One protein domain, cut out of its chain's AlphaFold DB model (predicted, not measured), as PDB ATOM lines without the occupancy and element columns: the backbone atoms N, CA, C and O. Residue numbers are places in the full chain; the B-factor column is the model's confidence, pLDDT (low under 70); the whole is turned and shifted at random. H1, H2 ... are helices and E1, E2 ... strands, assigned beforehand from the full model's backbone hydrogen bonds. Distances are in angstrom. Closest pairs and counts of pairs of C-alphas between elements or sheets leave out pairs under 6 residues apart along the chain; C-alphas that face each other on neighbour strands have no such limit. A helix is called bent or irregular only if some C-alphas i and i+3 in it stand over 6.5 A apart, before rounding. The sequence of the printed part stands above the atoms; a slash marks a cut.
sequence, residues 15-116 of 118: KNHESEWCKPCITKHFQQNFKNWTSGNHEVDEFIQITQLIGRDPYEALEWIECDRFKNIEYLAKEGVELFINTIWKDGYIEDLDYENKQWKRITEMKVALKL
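What this domain is: This is residues 15 to 116 of the 118 residues of an uncharacterized protein of Rhizophagus clarus (UniProt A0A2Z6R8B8). A long, narrow ribbon of two small antiparallel sheets joined end to end makes the length of the domain, and a hairpin of two helices, H1 and H2, sits to one side of it toward the E3 and E4 end. E1, E2 and E5 make the sheet at the other end, and residues 55 to 73 lead there from the helices. The printed part has 102 residues, with two named helices and then five named strands in the order H1, H2, E1, E2, E3, E4, E5. The sheets, both antiparallel, have the orders E1, E2, E5 and E3, E4; the class is mixed, helices and strands. The whole is only just compact, close to loose, with a radius of gyration of the C-alphas of 15.1 A, and spans 45 by 30 by 21 A.

Where its parts are: H1, residues 23 to 36, begins at C-alpha 23 (31.436, -0.755, 6.675) and is 20.0 A long; it is irregular, with C-alphas 32 and 35 7.7 A apart. H2 is residues 42 to 54, 18.4 A. E1 is residues 74 to 78, and E2, the longest strand, is residues 81 to 89, 20.4 A, from C-alpha 81 (32.751, -18.050, -26.685). E3 is residues 93 to 98 and E4 residues 103 to 107. E5, residues 110 to 115, 15.8 A, ends at C-alpha 115 (32.390, -12.192, -21.875).

How they stand to each other: H1 and H2 form a helical hairpin and touch, H2 with residues 49 to 53 alone, the closest C-alphas being those of Thr 27 and Leu 53, 5.4 A apart. They run opposite ways at a shallow tilt of 19 degrees. Every O i to N i+4 pair is within hydrogen-bond range in H2, and 7 of 10 in H1. The closest C-alphas of H1 and E3 are those of Ile 26 and Leu 97, 7.6 A apart. E3 and E4 form a hairpin at 140 degrees, with N 98 and O 103 2.8 A apart. E4 runs on into E5 across a break of 2 residues, at 85 degrees. E2 and E5 are antiparallel at 161 degrees, with N 89 and O 110 2.8 A apart. E1 and E2 form a hairpin at 156 degrees, with N 76 and O 83 2.8 A apart. E2 bends by 74 degrees at residue 86, and its residues 88 to 89 pair antiparallel with residues 70 to 71. Neither helix is on the sheet of E1, E2 and E5.

The domain as a whole: The two C-alphas farthest apart are those of Glu 79 and Glu 100, 48.5 A. The printed part has no cut. The link from H2 to E1, 19 residues, is long; the others are tight. The mean pLDDT of the printed part is 89.2, and no printed residue is under 70.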
ATOM      1  N   LYS A  15      41.030  -3.160   6.824       84.31
ATOM      2  CA  LYS A  15      42.028  -2.391   6.086       84.31
ATOM      3  C   LYS A  15      42.707  -3.344   5.118       84.31
ATOM      4  O   LYS A  15      43.144  -4.413   5.552       84.31
ATOM      5  N   ASN A  16      42.785  -2.971   3.849       76.69
ATOM      6  CA  ASN A  16      43.599  -3.669   2.858       76.69
ATOM      7  C   ASN A  16      44.834  -2.806   2.518       76.69
ATOM      8  O   ASN A  16      45.164  -1.869   3.252       76.69
ATOM      9  N   HIS A  17      45.568  -3.154   1.461       72.06
ATOM     10  CA  HIS A  17      46.770  -2.409   1.067       72.06
ATOM     11  C   HIS A  17      46.475  -0.987   0.561       72.06
ATOM     12  O   HIS A  17      47.370  -0.146   0.598       72.06
ATOM     13  N   GLU A  18      45.242  -0.715   0.138       71.62
ATOM     14  CA  GLU A  18      44.869   0.472  -0.641       71.62
ATOM     15  C   GLU A  18      43.906   1.397   0.119       71.62
ATOM     16  O   GLU A  18      43.943   2.609  -0.071       71.62
ATOM     17  N   SER A  19      43.090   0.859   1.031       76.81
ATOM     18  CA  SER A  19      41.996   1.579   1.684       76.81
ATOM     19  C   SER A  19      41.714   1.106   3.119       76.81
ATOM     20  O   SER A  19      41.952  -0.037   3.530       76.81
ATOM     21  N   GLU A  20      41.180   2.043   3.901       86.06
ATOM     22  CA  GLU A  20      40.581   1.818   5.210       86.06
ATOM     23  C   GLU A  20      39.059   1.752   5.082       86.06
ATOM     24  O   GLU A  20      38.397   2.730   4.725       86.06
ATOM     25  N   TRP A  21      38.483   0.606   5.440       87.62
ATOM     26  CA  TRP A  21      37.075   0.332   5.200       87.62
ATOM     27  C   TRP A  21      36.252   0.478   6.475       87.62
ATOM     28  O   TRP A  21      36.363  -0.310   7.422       87.62
ATOM     29  N   CYS A  22      35.366   1.467   6.495       91.25
ATOM     30  CA  CYS A  22      34.346   1.598   7.527       91.25
ATOM     31  C   CYS A  22      33.009   1.119   6.970       91.25
ATOM     32  O   CYS A  22      32.306   1.891   6.317       91.25
ATOM     33  N   LYS A  23      32.638  -0.138   7.252       91.06
ATOM     34  CA  LYS A  23      31.436  -0.755   6.675       91.06
ATOM     35  C   LYS A  23      30.179   0.116   6.840       91.06
ATOM     36  O   LYS A  23      29.532   0.366   5.831       91.06
ATOM     37  N   PRO A  24      29.859   0.683   8.023       92.25
ATOM     38  CA  PRO A  24      28.684   1.547   8.163       92.25
ATOM     39  C   PRO A  24      28.699   2.797   7.269       92.25
ATOM     40  O   PRO A  24      27.664   3.151   6.707       92.25
ATOM     41  N   CYS A  25      29.848   3.471   7.126       92.06
ATOM     42  CA  CYS A  25      29.945   4.668   6.283       92.06
ATOM     43  C   CYS A  25      29.860   4.286   4.807       92.06
ATOM     44  O   CYS A  25      29.045   4.838   4.077       92.06
ATOM     45  N   ILE A  26      30.638   3.292   4.384       92.38
ATOM     46  CA  ILE A  26      30.663   2.826   2.997       92.38
ATOM     47  C   ILE A  26      29.286   2.324   2.545       92.38
ATOM     48  O   ILE A  26      28.791   2.751   1.505       92.38
ATOM     49  N   THR A  27      28.611   1.507   3.361       93.00
ATOM     50  CA  THR A  27      27.232   1.064   3.106       93.00
ATOM     51  C   THR A  27      26.287   2.248   2.893       93.00
ATOM     52  O   THR A  27      25.479   2.229   1.966       93.00
ATOM     53  N   LYS A  28      26.408   3.311   3.695       93.50
ATOM     54  CA  LYS A  28      25.596   4.523   3.537       93.50
ATOM     55  C   LYS A  28      25.871   5.234   2.203       93.50
ATOM     56  O   LYS A  28      24.926   5.711   1.578       93.50
ATOM     57  N   HIS A  29      27.126   5.293   1.751       92.94
ATOM     58  CA  HIS A  29      27.491   5.875   0.447       92.94
ATOM     59  C   HIS A  29      27.003   5.032  -0.736       92.94
ATOM     60  O   HIS A  29      26.543   5.588  -1.735       92.94
ATOM     61  N   PHE A  30      27.025   3.701  -0.622       94.12
ATOM     62  CA  PHE A  30      26.401   2.825  -1.615       94.12
ATOM     63  C   PHE A  30      24.890   3.046  -1.684       94.12
ATOM     64  O   PHE A  30      24.368   3.315  -2.762       94.12
ATOM     65  N   GLN A  31      24.198   3.052  -0.538       94.69
ATOM     66  CA  GLN A  31      22.748   3.272  -0.466       94.69
ATOM     67  C   GLN A  31      22.307   4.595  -1.110       94.69
ATOM     68  O   GLN A  31      21.260   4.653  -1.752       94.69
ATOM     69  N   GLN A  32      23.110   5.657  -0.987       92.56
ATOM     70  CA  GLN A  32      22.846   6.942  -1.650       92.56
ATOM     71  C   GLN A  32      22.911   6.854  -3.183       92.56
ATOM     72  O   GLN A  32      22.253   7.640  -3.862       92.56
ATOM     73  N   ASN A  33      23.662   5.890  -3.720       90.25
ATOM     74  CA  ASN A  33      23.886   5.685  -5.148       90.25
ATOM     75  C   ASN A  33      23.099   4.511  -5.748       90.25
ATOM     76  O   ASN A  33      23.228   4.271  -6.943       90.25
ATOM     77  N   PHE A  34      22.258   3.798  -4.988       92.88
ATOM     78  CA  PHE A  34      21.504   2.641  -5.505       92.88
ATOM     79  C   PHE A  34      20.690   2.946  -6.764       92.88
ATOM     80  O   PHE A  34      20.609   2.116  -7.659       92.88
ATOM     81  N   LYS A  35      20.151   4.164  -6.885       88.88
ATOM     82  CA  LYS A  35      19.404   4.592  -8.078       88.88
ATOM     83  C   LYS A  35      20.264   4.708  -9.344       88.88
ATOM     84  O   LYS A  35      19.708   4.702 -10.433       88.88
ATOM     85  N   ASN A  36      21.580   4.844  -9.195       88.25
ATOM     86  CA  ASN A  36      22.529   4.943 -10.304       88.25
ATOM     87  C   ASN A  36      23.065   3.563 -10.721       88.25
ATOM     88  O   ASN A  36      23.606   3.432 -11.811       88.25
ATOM     89  N   TRP A  37      22.909   2.542  -9.871       89.75
ATOM     90  CA  TRP A  37      23.303   1.157 -10.133       89.75
ATOM     91  C   TRP A  37      22.110   0.346 -10.630       89.75
ATOM     92  O   TRP A  37      21.672  -0.588  -9.961       89.75
ATOM     93  N   THR A  38      21.547   0.751 -11.768       92.69
ATOM     94  CA  THR A  38      20.390   0.067 -12.349       92.69
ATOM     95  C   THR A  38      20.664  -0.418 -13.762       92.69
ATOM     96  O   THR A  38      21.044   0.349 -14.638       92.69
ATOM     97  N   SER A  39      20.424  -1.707 -13.959       93.38
ATOM     98  CA  SER A  39      20.436  -2.420 -15.233       93.38
ATOM     99  C   SER A  39      19.095  -2.369 -15.961       93.38
ATOM    100  O   SER A  39      18.963  -2.871 -17.077       93.38
ATOM    101  N   GLY A  40      18.062  -1.834 -15.304       93.81
ATOM    102  CA  GLY A  40      16.670  -2.006 -15.707       93.81
ATOM    103  C   GLY A  40      16.090  -3.389 -15.374       93.81
ATOM    104  O   GLY A  40      14.895  -3.599 -15.581       93.81
ATOM    105  N   ASN A  41      16.887  -4.320 -14.833       95.81
ATOM    106  CA  ASN A  41      16.431  -5.606 -14.310       95.81
ATOM    107  C   ASN A  41      16.477  -5.597 -12.774       95.81
ATOM    108  O   ASN A  41      17.545  -5.586 -12.167       95.81
ATOM    109  N   HIS A  42      15.299  -5.668 -12.151       96.31
ATOM    110  CA  HIS A  42      15.159  -5.610 -10.696       96.31
ATOM    111  C   HIS A  42      15.953  -6.696  -9.953       96.31
ATOM    112  O   HIS A  42      16.545  -6.406  -8.921       96.31
ATOM    113  N   GLU A  43      15.979  -7.935 -10.453       97.06
ATOM    114  CA  GLU A  43      16.666  -9.047  -9.778       97.06
ATOM    115  C   GLU A  43      18.188  -8.856  -9.791       97.06
ATOM    116  O   GLU A  43      18.864  -9.096  -8.789       97.06
ATOM    117  N   VAL A  44      18.728  -8.375 -10.915       95.44
ATOM    118  CA  VAL A  44      20.154  -8.043 -11.045       95.44
ATOM    119  C   VAL A  44      20.508  -6.866 -10.138       95.44
ATOM    120  O   VAL A  44      21.495  -6.931  -9.406       95.44
ATOM    121  N   ASP A  45      19.686  -5.818 -10.141       96.50
ATOM    122  CA  ASP A  45      19.909  -4.616  -9.336       96.50
ATOM    123  C   ASP A  45      19.866  -4.930  -7.834       96.50
ATOM    124  O   ASP A  45      20.729  -4.478  -7.079       96.50
ATOM    125  N   GLU A  46      18.905  -5.746  -7.395       97.00
ATOM    126  CA  GLU A  46      18.801  -6.213  -6.011       97.00
ATOM    127  C   GLU A  46      20.032  -7.032  -5.608       97.00
ATOM    128  O   GLU A  46      20.617  -6.793  -4.547       97.00
ATOM    129  N   PHE A  47      20.483  -7.950  -6.468       96.81
ATOM    130  CA  PHE A  47      21.686  -8.736  -6.212       96.81
ATOM    131  C   PHE A  47      22.924  -7.843  -6.051       96.81
ATOM    132  O   PHE A  47      23.669  -7.987  -5.079       96.81
ATOM    133  N   ILE A  48      23.113  -6.874  -6.952       96.56
ATOM    134  CA  ILE A  48      24.210  -5.902  -6.880       96.56
ATOM    135  C   ILE A  48      24.145  -5.121  -5.561       96.56
ATOM    136  O   ILE A  48      25.138  -5.081  -4.830       96.56
ATOM    137  N   GLN A  49      22.982  -4.577  -5.197       96.75
ATOM    138  CA  GLN A  49      22.801  -3.850  -3.936       96.75
ATOM    139  C   GLN A  49      23.140  -4.719  -2.718       96.75
ATOM    140  O   GLN A  49      23.837  -4.256  -1.815       96.75
ATOM    141  N   ILE A  50      22.727  -5.992  -2.693       97.12
ATOM    142  CA  ILE A  50      23.078  -6.923  -1.610       97.12
ATOM    143  C   ILE A  50      24.598  -7.060  -1.488       97.12
ATOM    144  O   ILE A  50      25.118  -6.937  -0.375       97.12
ATOM    145  N   THR A  51      25.324  -7.254  -2.598       95.88
ATOM    146  CA  THR A  51      26.796  -7.357  -2.557       95.88
ATOM    147  C   THR A  51      27.444  -6.092  -1.986       95.88
ATOM    148  O   THR A  51      28.301  -6.185  -1.109       95.88
ATOM    149  N   GLN A  52      26.953  -4.909  -2.369       95.25
ATOM    150  CA  GLN A  52      27.429  -3.616  -1.867       95.25
ATOM    151  C   GLN A  52      27.169  -3.424  -0.359       95.25
ATOM    152  O   GLN A  52      27.940  -2.756   0.333       95.25
ATOM    153  N   LEU A  53      26.100  -4.019   0.188       95.06
ATOM    154  CA  LEU A  53      25.781  -3.966   1.622       95.06
ATOM    155  C   LEU A  53      26.625  -4.937   2.458       95.06
ATOM    156  O   LEU A  53      26.971  -4.637   3.607       95.06
ATOM    157  N   ILE A  54      26.924  -6.125   1.923       93.62
ATOM    158  CA  ILE A  54      27.630  -7.169   2.677       93.62
ATOM    159  C   ILE A  54      29.150  -7.115   2.512       93.62
ATOM    160  O   ILE A  54      29.838  -7.545   3.446       93.62
ATOM    161  N   GLY A  55      29.637  -6.548   1.403       89.94
ATOM    162  CA  GLY A  55      31.043  -6.483   1.016       89.94
ATOM    163  C   GLY A  55      31.964  -5.932   2.103       89.94
ATOM    164  O   GLY A  55      31.610  -5.040   2.890       89.94
ATOM    165  N   ARG A  56      33.156  -6.519   2.192       86.31
ATOM    166  CA  ARG A  56      34.158  -6.214   3.228       86.31
ATOM    167  C   ARG A  56      35.283  -5.311   2.738       86.31
ATOM    168  O   ARG A  56      36.069  -4.849   3.567       86.31
ATOM    169  N   ASP A  57      35.340  -5.079   1.437       85.94
ATOM    170  CA  ASP A  57      36.271  -4.208   0.733       85.94
ATOM    171  C   ASP A  57      35.675  -3.855  -0.654       85.94
ATOM    172  O   ASP A  57      34.613  -4.390  -1.007       85.94
ATOM    173  N   PRO A  58      36.302  -2.949  -1.431       84.75
ATOM    174  CA  PRO A  58      35.767  -2.521  -2.723       84.75
ATOM    175  C   PRO A  58      35.610  -3.653  -3.748       84.75
ATOM    176  O   PRO A  58      34.731  -3.576  -4.599       84.75
ATOM    177  N   TYR A  59      36.422  -4.710  -3.666       86.81
ATOM    178  CA  TYR A  59      36.443  -5.801  -4.642       86.81
ATOM    179  C   TYR A  59      35.289  -6.791  -4.462       86.81
ATOM    180  O   TYR A  59      34.938  -7.513  -5.395       86.81
ATOM    181  N   GLU A  60      34.694  -6.839  -3.269       90.19
ATOM    182  CA  GLU A  60      33.515  -7.663  -2.977       90.19
ATOM    183  C   GLU A  60      32.187  -6.967  -3.330       90.19
ATOM    184  O   GLU A  60      31.133  -7.606  -3.306       90.19
ATOM    185  N   ALA A  61      32.215  -5.667  -3.636       91.25
ATOM    186  CA  ALA A  61      31.040  -4.887  -3.998       91.25
ATOM    187  C   ALA A  61      30.885  -4.846  -5.524       91.25
ATOM    188  O   ALA A  61      31.681  -4.219  -6.218       91.25
ATOM    189  N   LEU A  62      29.852  -5.504  -6.058       93.88
ATOM    190  CA  LEU A  62      29.608  -5.483  -7.497       93.88
ATOM    191  C   LEU A  62      29.116  -4.111  -7.963       93.88
ATOM    192  O   LEU A  62      28.464  -3.354  -7.236       93.88
ATOM    193  N   GLU A  63      29.406  -3.828  -9.225       93.50
ATOM    194  CA  GLU A  63      29.050  -2.594  -9.909       93.50
ATOM    195  C   GLU A  63      28.308  -2.926 -11.207       93.50
ATOM    196  O   GLU A  63      28.717  -3.817 -11.956       93.50
ATOM    197  N   TRP A  64      27.229  -2.194 -11.489       94.69
ATOM    198  CA  TRP A  64      26.586  -2.220 -12.802       94.69
ATOM    199  C   TRP A  64      27.264  -1.219 -13.738       94.69
ATOM    200  O   TRP A  64      27.273  -0.024 -13.451       94.69
ATOM    201  N   ILE A  65      27.820  -1.684 -14.857       93.50
ATOM    202  CA  ILE A  65      28.566  -0.829 -15.787       93.50
ATOM    203  C   ILE A  65      27.829  -0.726 -17.116       93.50
ATOM    204  O   ILE A  65      27.684  -1.714 -17.834       93.50
ATOM    205  N   GLU A  66      27.435   0.495 -17.469       92.44
ATOM    206  CA  GLU A  66      26.836   0.787 -18.768       92.44
ATOM    207  C   GLU A  66      27.815   0.516 -19.918       92.44
ATOM    208  O   GLU A  66      29.012   0.818 -19.841       92.44
ATOM    209  N   CYS A  67      27.301  -0.033 -21.021       88.75
ATOM    210  CA  CYS A  67      28.120  -0.427 -22.172       88.75
ATOM    211  C   CYS A  67      28.919   0.745 -22.768       88.75
ATOM    212  O   CYS A  67      30.025   0.560 -23.277       88.75
ATOM    213  N   ASP A  68      28.391   1.967 -22.675       91.81
ATOM    214  CA  ASP A  68      29.039   3.183 -23.166       91.81
ATOM    215  C   ASP A  68      30.276   3.591 -22.341       91.81
ATOM    216  O   ASP A  68      31.037   4.474 -22.753       91.81
ATOM    217  N   ARG A  69      30.517   2.953 -21.187       94.31
ATOM    218  CA  ARG A  69      31.707   3.146 -20.346       94.31
ATOM    219  C   ARG A  69      32.906   2.343 -20.838       94.31
ATOM    220  O   ARG A  69      34.018   2.586 -20.361       94.31
ATOM    221  N   PHE A  70      32.716   1.470 -21.824       93.62
ATOM    222  CA  PHE A  70      33.785   0.725 -22.477       93.62
ATOM    223  C   PHE A  70      34.215   1.377 -23.801       93.62
ATOM    224  O   PHE A  70      33.418   1.993 -24.505       93.62
ATOM    225  N   LYS A  71      35.500   1.258 -24.146       92.50
ATOM    226  CA  LYS A  71      36.066   1.673 -25.443       92.50
ATOM    227  C   LYS A  71      37.096   0.660 -25.938       92.50
ATOM    228  O   LYS A  71      37.521  -0.205 -25.177       92.50
ATOM    229  N   ASN A  72      37.521   0.798 -27.193       86.81
ATOM    230  CA  ASN A  72      38.488  -0.096 -27.845       86.81
ATOM    231  C   ASN A  72      38.052  -1.571 -27.781       86.81
ATOM    232  O   ASN A  72      38.825  -2.456 -27.431       86.81
ATOM    233  N   ILE A  73      36.773  -1.814 -28.073       81.19
ATOM    234  CA  ILE A  73      36.169  -3.144 -28.042       81.19
ATOM    235  C   ILE A  73      36.652  -3.919 -29.277       81.19
ATOM    236  O   ILE A  73      36.182  -3.673 -30.387       81.19
ATOM    237  N   GLU A  74      37.601  -4.837 -29.092       81.88
ATOM    238  CA  GLU A  74      38.058  -5.753 -30.142       81.88
ATOM    239  C   GLU A  74      37.402  -7.122 -29.954       81.88
ATOM    240  O   GLU A  74      37.552  -7.766 -28.918       81.88
ATOM    241  N   TYR A  75      36.655  -7.573 -30.959       81.12
ATOM    242  CA  TYR A  75      35.928  -8.839 -30.902       81.12
ATOM    243  C   TYR A  75      36.822 -10.026 -31.265       81.12
ATOM    244  O   TYR A  75      37.467 -10.040 -32.315       81.12
ATOM    245  N   LEU A  76      36.800 -11.052 -30.418       77.44
ATOM    246  CA  LEU A  76      37.435 -12.340 -30.643       77.44
ATOM    247  C   LEU A  76      36.400 -13.454 -30.446       77.44
ATOM    248  O   LEU A  76      36.015 -13.781 -29.324       77.44
ATOM    249  N   ALA A  77      36.003 -14.095 -31.544       76.62
ATOM    250  CA  ALA A  77      35.266 -15.350 -31.481       76.62
ATOM    251  C   ALA A  77      36.252 -16.509 -31.299       76.62
ATOM    252  O   ALA A  77      37.101 -16.743 -32.163       76.62
ATOM    253  N   LYS A  78      36.138 -17.261 -30.199       74.94
ATOM    254  CA  LYS A  78      36.919 -18.488 -30.000       74.94
ATOM    255  C   LYS A  78      36.026 -19.611 -29.493       74.94
ATOM    256  O   LYS A  78      35.456 -19.495 -28.420       74.94
ATOM    257  N   GLU A  79      35.948 -20.705 -30.253       75.38
ATOM    258  CA  GLU A  79      35.360 -21.982 -29.800       75.38
ATOM    259  C   GLU A  79      33.953 -21.845 -29.164       75.38
ATOM    260  O   GLU A  79      33.652 -22.480 -28.160       75.38
ATOM    261  N   GLY A  80      33.083 -20.997 -29.732       77.31
ATOM    262  CA  GLY A  80      31.721 -20.770 -29.217       77.31
ATOM    263  C   GLY A  80      31.626 -19.803 -28.030       77.31
ATOM    264  O   GLY A  80      30.548 -19.639 -27.470       77.31
ATOM    265  N   VAL A  81      32.728 -19.151 -27.651       76.94
ATOM    266  CA  VAL A  81      32.751 -18.050 -26.685       76.94
ATOM    267  C   VAL A  81      32.936 -16.732 -27.429       76.94
ATOM    268  O   VAL A  81      33.924 -16.538 -28.145       76.94
ATOM    269  N   GLU A  82      31.993 -15.820 -27.219       80.25
ATOM    270  CA  GLU A  82      32.086 -14.427 -27.645       80.25
ATOM    271  C   GLU A  82      32.850 -13.631 -26.582       80.25
ATOM    272  O   GLU A  82      32.366 -13.421 -25.462       80.25
ATOM    273  N   LEU A  83      34.080 -13.237 -26.916       81.44
ATOM    274  CA  LEU A  83      34.960 -12.480 -26.035       81.44
ATOM    275  C   LEU A  83      35.310 -11.144 -26.686       81.44
ATOM    276  O   LEU A  83      35.712 -11.097 -27.847       81.44
ATOM    277  N   PHE A  84      35.238 -10.063 -25.920       80.81
ATOM    278  CA  PHE A  84      35.839  -8.796 -26.307       80.81
ATOM    279  C   PHE A  84      37.158  -8.615 -25.559       80.81
ATOM    280  O   PHE A  84      37.186  -8.506 -24.331       80.81
ATOM    281  N   ILE A  85      38.255  -8.631 -26.312       79.31
ATOM    282  CA  ILE A  85      39.619  -8.440 -25.818       79.31
ATOM    283  C   ILE A  85      40.045  -6.982 -25.999       79.31
ATOM    284  O   ILE A  85      39.369  -6.207 -26.675       79.31
ATOM    285  N   ASN A  86      41.140  -6.587 -25.342       84.31
ATOM    286  CA  ASN A  86      41.711  -5.231 -25.404       84.31
ATOM    287  C   ASN A  86      40.741  -4.086 -25.058       84.31
ATOM    288  O   ASN A  86      41.037  -2.918 -25.314       84.31
ATOM    289  N   THR A  87      39.621  -4.409 -24.409       92.19
ATOM    290  CA  THR A  87      38.601  -3.441 -24.029       92.19
ATOM    291  C   THR A  87      39.095  -2.599 -22.860       92.19
ATOM    292  O   THR A  87      39.739  -3.101 -21.940       92.19
ATOM    293  N   ILE A  88      38.792  -1.304 -22.890       94.75
ATOM    294  CA  ILE A  88      39.129  -0.366 -21.821       94.75
ATOM    295  C   ILE A  88      37.846   0.068 -21.124       94.75
ATOM    296  O   ILE A  88      36.971   0.659 -21.753       94.75
ATOM    297  N   TRP A  89      37.764  -0.168 -19.819       95.38
ATOM    298  CA  TRP A  89      36.770   0.441 -18.944       95.38
ATOM    299  C   TRP A  89      37.256   1.832 -18.532       95.38
ATOM    300  O   TRP A  89      38.231   1.960 -17.789       95.38
ATOM    301  N   LYS A  90      36.594   2.883 -19.035       95.75
ATOM    302  CA  LYS A  90      37.014   4.284 -18.840       95.75
ATOM    303  C   LYS A  90      37.096   4.659 -17.364       95.75
ATOM    304  O   LYS A  90      38.072   5.273 -16.942       95.75
ATOM    305  N   ASP A  91      36.106   4.239 -16.584       94.38
ATOM    306  CA  ASP A  91      36.032   4.608 -15.170       94.38
ATOM    307  C   ASP A  91      36.912   3.727 -14.302       94.38
ATOM    308  O   ASP A  91      37.413   4.204 -13.291       94.38
ATOM    309  N   GLY A  92      37.105   2.468 -14.707       94.06
ATOM    310  CA  GLY A  92      37.805   1.458 -13.921       94.06
ATOM    311  C   GLY A  92      37.162   1.192 -12.560       94.06
ATOM    312  O   GLY A  92      36.100   1.728 -12.262       94.06
ATOM    313  N   TYR A  93      37.769   0.346 -11.734       91.69
ATOM    314  CA  TYR A  93      37.139  -0.120 -10.493       91.69
ATOM    315  C   TYR A  93      37.256   0.893  -9.347       91.69
ATOM    316  O   TYR A  93      38.144   1.752  -9.351       91.69
ATOM    317  N   ILE A  94      36.350   0.794  -8.368       91.31
ATOM    318  CA  ILE A  94      36.404   1.573  -7.123       91.31
ATOM    319  C   ILE A  94      37.596   1.115  -6.271       91.31
ATOM    320  O   ILE A  94      37.654  -0.033  -5.850       91.31
ATOM    321  N   GLU A  95      38.517   2.028  -5.973       88.44
ATOM    322  CA  GLU A  95      39.682   1.779  -5.109       88.44
ATOM    323  C   GLU A  95      39.391   2.160  -3.650       88.44
ATOM    324  O   GLU A  95      39.701   1.420  -2.719       88.44
ATOM    325  N   ASP A  96      38.782   3.329  -3.438       87.62
ATOM    326  CA  ASP A  96      38.521   3.881  -2.107       87.62
ATOM    327  C   ASP A  96      37.379   4.907  -2.155       87.62
ATOM    328  O   ASP A  96      36.917   5.321  -3.220       87.62
ATOM    329  N   LEU A  97      36.931   5.366  -0.990       87.94
ATOM    330  CA  LEU A  97      36.046   6.510  -0.860       87.94
ATOM    331  C   LEU A  97      36.847   7.774  -0.516       87.94
ATOM    332  O   LEU A  97      37.530   7.857   0.505       87.94
ATOM    333  N   ASP A  98      36.696   8.816  -1.331       88.31
ATOM    334  CA  ASP A  98      37.095  10.162  -0.948       88.31
ATOM    335  C   ASP A  98      36.075  10.736   0.042       88.31
ATOM    336  O   ASP A  98      35.007  11.211  -0.343       88.31
ATOM    337  N   TYR A  99      36.402  10.690   1.333       82.94
ATOM    338  CA  TYR A  99      35.534  11.209   2.392       82.94
ATOM    339  C   TYR A  99      35.363  12.739   2.363       82.94
ATOM    340  O   TYR A  99      34.360  13.234   2.880       82.94
ATOM    341  N   GLU A 100      36.304  13.491   1.781       84.62
ATOM    342  CA  GLU A 100      36.212  14.955   1.686       84.62
ATOM    343  C   GLU A 100      35.234  15.352   0.582       84.62
ATOM    344  O   GLU A 100      34.314  16.143   0.808       84.62
ATOM    345  N   ASN A 101      35.387  14.735  -0.592       86.38
ATOM    346  CA  ASN A 101      34.561  15.017  -1.766       86.38
ATOM    347  C   ASN A 101      33.275  14.177  -1.826       86.38
ATOM    348  O   ASN A 101      32.397  14.461  -2.639       86.38
ATOM    349  N   LYS A 102      33.140  13.164  -0.957       84.19
ATOM    350  CA  LYS A 102      32.046  12.175  -0.937       84.19
ATOM    351  C   LYS A 102      31.862  11.484  -2.289       84.19
ATOM    352  O   LYS A 102      30.744  11.318  -2.773       84.19
ATOM    353  N   GLN A 103      32.978  11.118  -2.910       89.56
ATOM    354  CA  GLN A 103      33.019  10.487  -4.228       89.56
ATOM    355  C   GLN A 103      33.917   9.255  -4.208       89.56
ATOM    356  O   GLN A 103      34.887   9.189  -3.456       89.56
ATOM    357  N   TRP A 104      33.603   8.277  -5.053       91.06
ATOM    358  CA  TRP A 104      34.439   7.093  -5.227       91.06
ATOM    359  C   TRP A 104      35.736   7.455  -5.946       91.06
ATOM    360  O   TRP A 104      35.706   8.022  -7.040       91.06
ATOM    361  N   LYS A 105      36.871   7.090  -5.351       91.62
ATOM    362  CA  LYS A 105      38.166   7.069  -6.030       91.62
ATOM    363  C   LYS A 105      38.246   5.818  -6.886       91.62
ATOM    364  O   LYS A 105      37.813   4.747  -6.465       91.62
ATOM    365  N   ARG A 106      38.779   5.969  -8.093       92.62
ATOM    366  CA  ARG A 106      38.825   4.904  -9.090       92.62
ATOM    367  C   ARG A 106      40.164   4.849  -9.794       92.62
ATOM    368  O   ARG A 106      40.756   5.893 -10.072       92.62
ATOM    369  N   ILE A 107      40.573   3.640 -10.167       91.50
ATOM    370  CA  ILE A 107      41.705   3.433 -11.074       91.50
ATOM    371  C   ILE A 107      41.186   3.399 -12.507       91.50
ATOM    372  O   ILE A 107      40.803   2.347 -13.008       91.50
ATOM    373  N   THR A 108      41.174   4.560 -13.158       93.75
ATOM    374  CA  THR A 108      40.604   4.764 -14.501       93.75
ATOM    375  C   THR A 108      41.374   4.051 -15.613       93.75
ATOM    376  O   THR A 108      42.542   3.704 -15.444       93.75
ATOM    377  N   GLU A 109      40.759   3.938 -16.795       93.12
ATOM    378  CA  GLU A 109      41.390   3.408 -18.018       93.12
ATOM    379  C   GLU A 109      41.902   1.961 -17.861       93.12
ATOM    380  O   GLU A 109      42.984   1.589 -18.323       93.12
ATOM    381  N   MET A 110      41.092   1.118 -17.216       93.38
ATOM    382  CA  MET A 110      41.443  -0.269 -16.922       93.38
ATOM    383  C   MET A 110      41.251  -1.173 -18.141       93.38
ATOM    384  O   MET A 110      40.177  -1.190 -18.745       93.38
ATOM    385  N   LYS A 111      42.260  -1.990 -18.466       93.25
ATOM    386  CA  LYS A 111      42.115  -3.057 -19.468       93.25
ATOM    387  C   LYS A 111      41.305  -4.210 -18.887       93.25
ATOM    388  O   LYS A 111      41.670  -4.764 -17.854       93.25
ATOM    389  N   VAL A 112      40.242  -4.595 -19.581       91.75
ATOM    390  CA  VAL A 112      39.324  -5.664 -19.183       91.75
ATOM    391  C   VAL A 112      39.043  -6.594 -20.361       91.75
ATOM    392  O   VAL A 112      39.262  -6.245 -21.523       91.75
ATOM    393  N   ALA A 113      38.547  -7.787 -20.053       90.56
ATOM    394  CA  ALA A 113      37.951  -8.682 -21.032       90.56
ATOM    395  C   ALA A 113      36.454  -8.788 -20.734       90.56
ATOM    396  O   ALA A 113      36.079  -9.011 -19.582       90.56
ATOM    397  N   LEU A 114      35.609  -8.632 -21.752       90.12
ATOM    398  CA  LEU A 114      34.164  -8.813 -21.605       90.12
ATOM    399  C   LEU A 114      33.770 -10.165 -22.182       90.12
ATOM    400  O   LEU A 114      34.175 -10.507 -23.293       90.12
ATOM    401  N   LYS A 115      32.969 -10.923 -21.435       87.31
ATOM    402  CA  LYS A 115      32.390 -12.192 -21.875       87.31
ATOM    403  C   LYS A 115      30.878 -12.044 -21.958       87.31
ATOM    404  O   LYS A 115      30.261 -11.603 -20.991       87.31
ATOM    405  N   LEU A 116      30.299 -12.452 -23.081       83.31
ATOM    406  CA  LEU A 116      28.853 -12.516 -23.239       83.31
ATOM    407  C   LEU A 116      28.355 -13.873 -22.768       83.31
ATOM    408  O   LEU A 116      28.967 -14.912 -23.026       83.31
TER     409      LEU A 116